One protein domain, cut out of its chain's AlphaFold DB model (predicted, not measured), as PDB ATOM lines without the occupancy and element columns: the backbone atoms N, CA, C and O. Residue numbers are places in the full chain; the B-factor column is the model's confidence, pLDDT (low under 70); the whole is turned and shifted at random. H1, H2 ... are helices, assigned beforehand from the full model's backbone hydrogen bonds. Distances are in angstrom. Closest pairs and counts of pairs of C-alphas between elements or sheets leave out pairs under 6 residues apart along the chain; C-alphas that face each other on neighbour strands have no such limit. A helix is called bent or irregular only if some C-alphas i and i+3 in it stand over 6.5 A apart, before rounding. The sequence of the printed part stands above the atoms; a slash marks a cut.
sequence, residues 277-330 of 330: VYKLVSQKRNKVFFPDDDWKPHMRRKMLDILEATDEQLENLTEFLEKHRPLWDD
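This is residues 277 to 330 of the 330 residues of an uncharacterized protein of Pochonia chlamydosporia 170 (UniProt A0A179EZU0). The longest helix, H1, packs with its residues 278 to 283 about at right angles on one side of the short helix H2, which sits in the middle of a flat body, and H4 packs on another side of H2, running back the opposite way at a steep tilt. The long link of residues 290 to 300 loops from the far end of H1 back to H2, and the very short helix H3 lies at the turn of the chain between H2 and H4. The printed part has 54 residues with four named helices, in the order H1, H2, H3, H4, and no named strand; the class is all helix. The whole is only just compact, close to loose, with a radius of gyration of the C-alphas of 11.7 A, and it spans 32 by 25 by 12 A.

H1, residues 277 to 289, is 18.4 A from first to last C-alpha and begins with C-alpha 277 at (121.905, 261.338, 213.277). H2, residues 301 to 308, is 10.6 A long and begins with C-alpha 301 at (134.919, 266.306, 223.957). H3 is residues 311 to 315, 6.3 A from first to last C-alpha. H4, residues 317 to 327, is 15.7 A long and ends with C-alpha 327 at (141.118, 267.697, 219.595). H4 is irregular: C-alphas 323 and 326 are 7.1 A apart.

H1 touches H2 with residues 278 to 283 alone, and the closest C-alphas, those of Lys 279 and Leu 307, are 5.3 A apart. The lines of H1 and H2 are about perpendicular, at 86 degrees. H2 touches H4, with the C-alphas of Asp 305 and His 324 closest at 7.2 A. These two stand at a steep tilt of 42 degrees, opposite ways. H3 is close to H2 but not clearly touching it; the closest C-alphas, those of Ile 306 and Leu 314, are 7.7 A apart. H3 and H4 only just touch, and only at the corner by their link, with 3 pairs of C-alphas within 8 A; the closest are those of Gln 313 and Phe 320, at 6.2 A. H1 and H3 are near each other, with 6 pairs of C-alphas within 10 A, while H1 and H4 are apart. In H1, H2 and H3 every O i to N i+4 pair is within hydrogen-bond range; in H4, 5 of 7 are.

The two C-alphas farthest apart, those of Asp 292 and Thr 318, are 32.8 A from each other. The printed part has no cut and ends at residue 330, the chain's last residue. The link from H1 to H2, 11 residues, is long, while the links from H2 to H3 and from H3 to H4 are tight. The mean pLDDT of the printed part is 87.3, and the model's confidence is under 70 at residues 329 to 330.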
ATOM      1  N   VAL A 277     122.701 262.347 212.565       93.19
ATOM      2  CA  VAL A 277     121.905 261.338 213.277       93.19
ATOM      3  C   VAL A 277     122.454 261.111 214.688       93.19
ATOM      4  O   VAL A 277     121.675 261.084 215.637       93.19
ATOM      5  N   TYR A 278     123.780 261.055 214.863       92.50
ATOM      6  CA  TYR A 278     124.414 260.957 216.182       92.50
ATOM      7  C   TYR A 278     123.979 262.100 217.095       92.50
ATOM      8  O   TYR A 278     123.575 261.856 218.233       92.50
ATOM      9  N   LYS A 279     124.006 263.342 216.595       93.62
ATOM     10  CA  LYS A 279     123.522 264.522 217.318       93.62
ATOM     11  C   LYS A 279     122.058 264.361 217.718       93.62
ATOM     12  O   LYS A 279     121.746 264.502 218.899       93.62
ATOM     13  N   LEU A 280     121.176 264.042 216.770       91.31
ATOM     14  CA  LEU A 280     119.740 263.870 217.015       91.31
ATOM     15  C   LEU A 280     119.477 262.829 218.116       91.31
ATOM     16  O   LEU A 280     118.775 263.102 219.092       91.31
ATOM     17  N   VAL A 281     120.070 261.645 217.975       88.25
ATOM     18  CA  VAL A 281     119.906 260.520 218.901       88.25
ATOM     19  C   VAL A 281     120.485 260.859 220.276       88.25
ATOM     20  O   VAL A 281     119.833 260.645 221.300       88.25
ATOM     21  N   SER A 282     121.665 261.477 220.312       88.38
ATOM     22  CA  SER A 282     122.318 261.925 221.544       88.38
ATOM     23  C   SER A 282     121.509 262.994 222.277       88.38
ATOM     24  O   SER A 282     121.377 262.928 223.495       88.38
ATOM     25  N   GLN A 283     120.913 263.956 221.569       88.25
ATOM     26  CA  GLN A 283     120.036 264.965 222.173       88.25
ATOM     27  C   GLN A 283     118.780 264.332 222.777       88.25
ATOM     28  O   GLN A 283     118.401 264.675 223.897       88.25
ATOM     29  N   LYS A 284     118.144 263.394 222.063       86.56
ATOM     30  CA  LYS A 284     116.988 262.655 222.587       86.56
ATOM     31  C   LYS A 284     117.367 261.859 223.838       86.56
ATOM     32  O   LYS A 284     116.673 261.949 224.846       86.56
ATOM     33  N   ARG A 285     118.501 261.150 223.805       84.19
ATOM     34  CA  ARG A 285     119.052 260.402 224.944       84.19
ATOM     35  C   ARG A 285     119.338 261.319 226.135       84.19
ATOM     36  O   ARG A 285     118.885 261.041 227.240       84.19
ATOM     37  N   ASN A 286     120.035 262.430 225.917       85.69
ATOM     38  CA  ASN A 286     120.410 263.360 226.980       85.69
ATOM     39  C   ASN A 286     119.192 263.984 227.656       85.69
ATOM     40  O   ASN A 286     119.179 264.045 228.875       85.69
ATOM     41  N   LYS A 287     118.139 264.345 226.913       85.19
ATOM     42  CA  LYS A 287     116.887 264.852 227.506       85.19
ATOM     43  C   LYS A 287     116.221 263.859 228.464       85.19
ATOM     44  O   LYS A 287     115.547 264.276 229.399       85.19
ATOM     45  N   VAL A 288     116.392 262.554 228.238       84.19
ATOM     46  CA  VAL A 288     115.855 261.509 229.124       84.19
ATOM     47  C   VAL A 288     116.681 261.383 230.408       84.19
ATOM     48  O   VAL A 288     116.109 261.201 231.482       84.19
ATOM     49  N   PHE A 289     118.010 261.470 230.313       82.25
ATOM     50  CA  PHE A 289     118.912 261.286 231.460       82.25
ATOM     51  C   PHE A 289     119.185 262.568 232.257       82.25
ATOM     52  O   PHE A 289     119.436 262.486 233.455       82.25
ATOM     53  N   PHE A 290     119.106 263.726 231.604       85.19
ATOM     54  CA  PHE A 290     119.429 265.053 232.131       85.19
ATOM     55  C   PHE A 290     118.317 266.049 231.749       85.19
ATOM     56  O   PHE A 290     118.499 266.860 230.837       85.19
ATOM     57  N   PRO A 291     117.136 265.984 232.398       81.75
ATOM     58  CA  PRO A 291     115.994 266.838 232.051       81.75
ATOM     59  C   PRO A 291     116.259 268.338 232.233       81.75
ATOM     60  O   PRO A 291     115.618 269.150 231.572       81.75
ATOM     61  N   ASP A 292     117.206 268.693 233.107       86.50
ATOM     62  CA  ASP A 292     117.592 270.074 233.417       86.50
ATOM     63  C   ASP A 292     118.700 270.615 232.484       86.50
ATOM     64  O   ASP A 292     119.279 271.670 232.747       86.50
ATOM     65  N   ASP A 293     119.004 269.902 231.389       80.62
ATOM     66  CA  ASP A 293     120.032 270.242 230.393       80.62
ATOM     67  C   ASP A 293     121.465 270.394 230.965       80.62
ATOM     68  O   ASP A 293     122.353 270.986 230.344       80.62
ATOM     69  N   ASP A 294     121.742 269.783 232.118       85.00
ATOM     70  CA  ASP A 294     123.047 269.769 232.792       85.00
ATOM     71  C   ASP A 294     123.990 268.664 232.284       85.00
ATOM     72  O   ASP A 294     124.989 268.336 232.916       85.00
ATOM     73  N   TRP A 295     123.728 268.115 231.097       85.31
ATOM     74  CA  TRP A 295     124.484 267.000 230.525       85.31
ATOM     75  C   TRP A 295     125.926 267.359 230.126       85.31
ATOM     76  O   TRP A 295     126.780 266.475 230.068       85.31
ATOM     77  N   LYS A 296     126.232 268.637 229.852       87.06
ATOM     78  CA  LYS A 296     127.528 269.067 229.279       87.06
ATOM     79  C   LYS A 296     128.773 268.597 230.051       87.06
ATOM     80  O   LYS A 296     129.689 268.095 229.401       87.06
ATOM     81  N   PRO A 297     128.849 268.696 231.392       87.75
ATOM     82  CA  PRO A 297     130.018 268.250 232.157       87.75
ATOM     83  C   PRO A 297     130.245 266.732 232.113       87.75
ATOM     84  O   PRO A 297     131.325 266.268 232.469       87.75
ATOM     85  N   HIS A 298     129.238 265.960 231.695       84.31
ATOM     86  CA  HIS A 298     129.284 264.500 231.633       84.31
ATOM     87  C   HIS A 298     129.680 263.964 230.253       84.31
ATOM     88  O   HIS A 298     129.853 262.755 230.097       84.31
ATOM     89  N   MET A 299     129.829 264.841 229.255       85.62
ATOM     90  CA  MET A 299     130.103 264.434 227.882       85.62
ATOM     91  C   MET A 299     131.581 264.520 227.537       85.62
ATOM     92  O   MET A 299     132.291 265.455 227.904       85.62
ATOM     93  N   ARG A 300     132.038 263.532 226.764       88.12
ATOM     94  CA  ARG A 300     133.367 263.560 226.149       88.12
ATOM     95  C   ARG A 300     133.447 264.695 225.129       88.12
ATOM     96  O   ARG A 300     132.438 265.075 224.532       88.12
ATOM     97  N   ARG A 301     134.665 265.181 224.869       89.69
ATOM     98  CA  ARG A 301     134.919 266.306 223.957       89.69
ATOM     99  C   ARG A 301     134.290 266.118 222.573       89.69
ATOM    100  O   ARG A 301     133.580 267.008 222.120       89.69
ATOM    101  N   LYS A 302     134.469 264.941 221.965       90.12
ATOM    102  CA  LYS A 302     133.845 264.556 220.686       90.12
ATOM    103  C   LYS A 302     132.334 264.780 220.675       90.12
ATOM    104  O   LYS A 302     131.794 265.428 219.787       90.12
ATOM    105  N   MET A 303     131.656 264.268 221.697       89.81
ATOM    106  CA  MET A 303     130.207 264.370 221.812       89.81
ATOM    107  C   MET A 303     129.756 265.820 222.012       89.81
ATOM    108  O   MET A 303     128.755 266.218 221.427       89.81
ATOM    109  N   LEU A 304     130.503 266.625 222.775       91.50
ATOM    110  CA  LEU A 304     130.235 268.061 222.916       91.50
ATOM    111  C   LEU A 304     130.346 268.794 221.579       91.50
ATOM    112  O   LEU A 304     129.410 269.491 221.200       91.50
ATOM    113  N   ASP A 305     131.446 268.594 220.855       93.69
ATOM    114  CA  ASP A 305     131.675 269.246 219.565       93.69
ATOM    115  C   ASP A 305     130.560 268.905 218.557       93.69
ATOM    116  O   ASP A 305     130.074 269.794 217.861       93.69
ATOM    117  N   ILE A 306     130.102 267.646 218.514       94.06
ATOM    118  CA  ILE A 306     128.989 267.223 217.646       94.06
ATOM    119  C   ILE A 306     127.654 267.834 218.101       94.06
ATOM    120  O   ILE A 306     126.869 268.298 217.277       94.06
ATOM    121  N   LEU A 307     127.372 267.845 219.407       93.12
ATOM    122  CA  LEU A 307     126.111 268.363 219.947       93.12
ATOM    123  C   LEU A 307     125.970 269.884 219.801       93.12
ATOM    124  O   LEU A 307     124.847 270.376 219.673       93.12
ATOM    125  N   GLU A 308     127.086 270.613 219.830       93.31
ATOM    126  CA  GLU A 308     127.134 272.072 219.685       93.31
ATOM    127  C   GLU A 308     127.246 272.535 218.221       93.31
ATOM    128  O   GLU A 308     127.015 273.713 217.938       93.31
ATOM    129  N   ALA A 309     127.547 271.630 217.287       95.31
ATOM    130  CA  ALA A 309     127.581 271.926 215.860       95.31
ATOM    131  C   ALA A 309     126.188 272.258 215.304       95.31
ATOM    132  O   ALA A 309     125.170 271.701 215.722       95.31
ATOM    133  N   THR A 310     126.138 273.143 214.315       95.06
ATOM    134  CA  THR A 310     124.945 273.359 213.476       95.06
ATOM    135  C   THR A 310     124.714 272.168 212.544       95.06
ATOM    136  O   THR A 310     125.639 271.400 212.282       95.06
ATOM    137  N   ASP A 311     123.488 271.988 212.052       92.12
ATOM    138  CA  ASP A 311     123.198 270.870 211.145       92.12
ATOM    139  C   ASP A 311     123.952 271.046 209.818       92.12
ATOM    140  O   ASP A 311     124.511 270.080 209.310       92.12
ATOM    141  N   GLU A 312     124.102 272.285 209.341       91.81
ATOM    142  CA  GLU A 312     124.884 272.624 208.148       91.81
ATOM    143  C   GLU A 312     126.366 272.245 208.295       91.81
ATOM    144  O   GLU A 312     127.000 271.792 207.343       91.81
ATOM    145  N   GLN A 313     126.932 272.395 209.499       92.50
ATOM    146  CA  GLN A 313     128.301 271.950 209.779       92.50
ATOM    147  C   GLN A 313     128.426 270.427 209.734       92.50
ATOM    148  O   GLN A 313     129.435 269.923 209.255       92.50
ATOM    149  N   LEU A 314     127.417 269.696 210.214       91.88
ATOM    150  CA  LEU A 314     127.426 268.232 210.209       91.88
ATOM    151  C   LEU A 314     127.111 267.633 208.832       91.88
ATOM    152  O   LEU A 314     127.446 266.476 208.595       91.88
ATOM    153  N   GLU A 315     126.512 268.405 207.925       87.25
ATOM    154  CA  GLU A 315     126.365 268.037 206.512       87.25
ATOM    155  C   GLU A 315     127.691 268.156 205.741       87.25
ATOM    156  O   GLU A 315     127.949 267.349 204.846       87.25
ATOM    157  N   ASN A 316     128.576 269.095 206.111       88.31
ATOM    158  CA  ASN A 316     129.949 269.149 205.595       88.31
ATOM    159  C   ASN A 316     130.915 268.339 206.470       88.31
ATOM    160  O   ASN A 316     131.791 268.867 207.161       88.31
ATOM    161  N   LEU A 317     130.734 267.022 206.424       86.81
ATOM    162  CA  LEU A 317     131.392 266.076 207.314       86.81
ATOM    163  C   LEU A 317     132.930 266.145 207.253       86.81
ATOM    164  O   LEU A 317     133.588 266.089 208.290       86.81
ATOM    165  N   THR A 318     133.502 266.326 206.059       86.12
ATOM    166  CA  THR A 318     134.957 266.438 205.860       86.12
ATOM    167  C   THR A 318     135.533 267.655 206.580       86.12
ATOM    168  O   THR A 318     136.458 267.508 207.376       86.12
ATOM    169  N   GLU A 319     134.958 268.843 206.366       88.44
ATOM    170  CA  GLU A 319     135.428 270.080 207.007       88.44
ATOM    171  C   GLU A 319     135.248 270.022 208.530       88.44
ATOM    172  O   GLU A 319     136.122 270.444 209.294       88.44
ATOM    173  N   PHE A 320     134.125 269.459 208.987       91.69
ATOM    174  CA  PHE A 320     133.867 269.278 210.410       91.69
ATOM    175  C   PHE A 320     134.924 268.380 211.066       91.69
ATOM    176  O   PHE A 320     135.505 268.748 212.090       91.69
ATOM    177  N   LEU A 321     135.213 267.224 210.466       88.50
ATOM    178  CA  LEU A 321     136.178 266.275 211.012       88.50
ATOM    179  C   LEU A 321     137.613 266.805 210.965       88.50
ATOM    180  O   LEU A 321     138.319 266.662 211.961       88.50
ATOM    181  N   GLU A 322     138.036 267.475 209.888       87.88
ATOM    182  CA  GLU A 322     139.365 268.107 209.807       87.88
ATOM    183  C   GLU A 322     139.602 269.107 210.945       87.88
ATOM    184  O   GLU A 322     140.692 269.176 211.516       87.88
ATOM    185  N   LYS A 323     138.563 269.865 211.308       89.88
ATOM    186  CA  LYS A 323     138.634 270.872 212.367       89.88
ATOM    187  C   LYS A 323     138.650 270.270 213.774       89.88
ATOM    188  O   LYS A 323     139.331 270.802 214.648       89.88
ATOM    189  N   HIS A 324     137.857 269.227 214.015       89.00
ATOM    190  CA  HIS A 324     137.560 268.754 215.370       89.00
ATOM    191  C   HIS A 324     138.340 267.502 215.783       89.00
ATOM    192  O   HIS A 324     138.716 267.386 216.948       89.00
ATOM    193  N   ARG A 325     138.661 266.603 214.845       83.94
ATOM    194  CA  ARG A 325     139.357 265.341 215.137       83.94
ATOM    195  C   ARG A 325     140.688 265.503 215.881       83.94
ATOM    196  O   ARG A 325     140.885 264.752 216.832       83.94
ATOM    197  N   PRO A 326     141.570 266.473 215.552       84.06
ATOM    198  CA  PRO A 326     142.822 266.647 216.290       84.06
ATOM    199  C   PRO A 326     142.628 266.888 217.792       84.06
ATOM    200  O   PRO A 326     143.525 266.602 218.568       84.06
ATOM    201  N   LEU A 327     141.461 267.399 218.201       81.81
ATOM    202  CA  LEU A 327     141.118 267.697 219.595       81.81
ATOM    203  C   LEU A 327     140.422 266.531 220.311       81.81
ATOM    204  O   LEU A 327     140.117 266.638 221.497       81.81
ATOM    205  N   TRP A 328     140.062 265.469 219.590       83.94
ATOM    206  CA  TRP A 328     139.395 264.290 220.154       83.94
ATOM    207  C   TRP A 328     140.383 263.206 220.586       83.94
ATOM    208  O   TRP A 328     140.005 262.333 221.365       83.94
ATOM    209  N   ASP A 329     141.606 263.267 220.057       66.62
ATOM    210  CA  ASP A 329     142.664 262.273 220.240       66.62
ATOM    211  C   ASP A 329     143.710 262.668 221.304       66.62
ATOM    212  O   ASP A 329     144.586 261.855 221.610       66.62
ATOM    213  N   ASP A 330     143.583 263.876 221.871       54.78
ATOM    214  CA  ASP A 330     144.302 264.381 223.057       54.78
ATOM    215  C   ASP A 330     143.563 264.005 224.356       54.78
ATOM    216  O   ASP A 330     144.249 263.656 225.351       54.78
TER     217      ASP A 330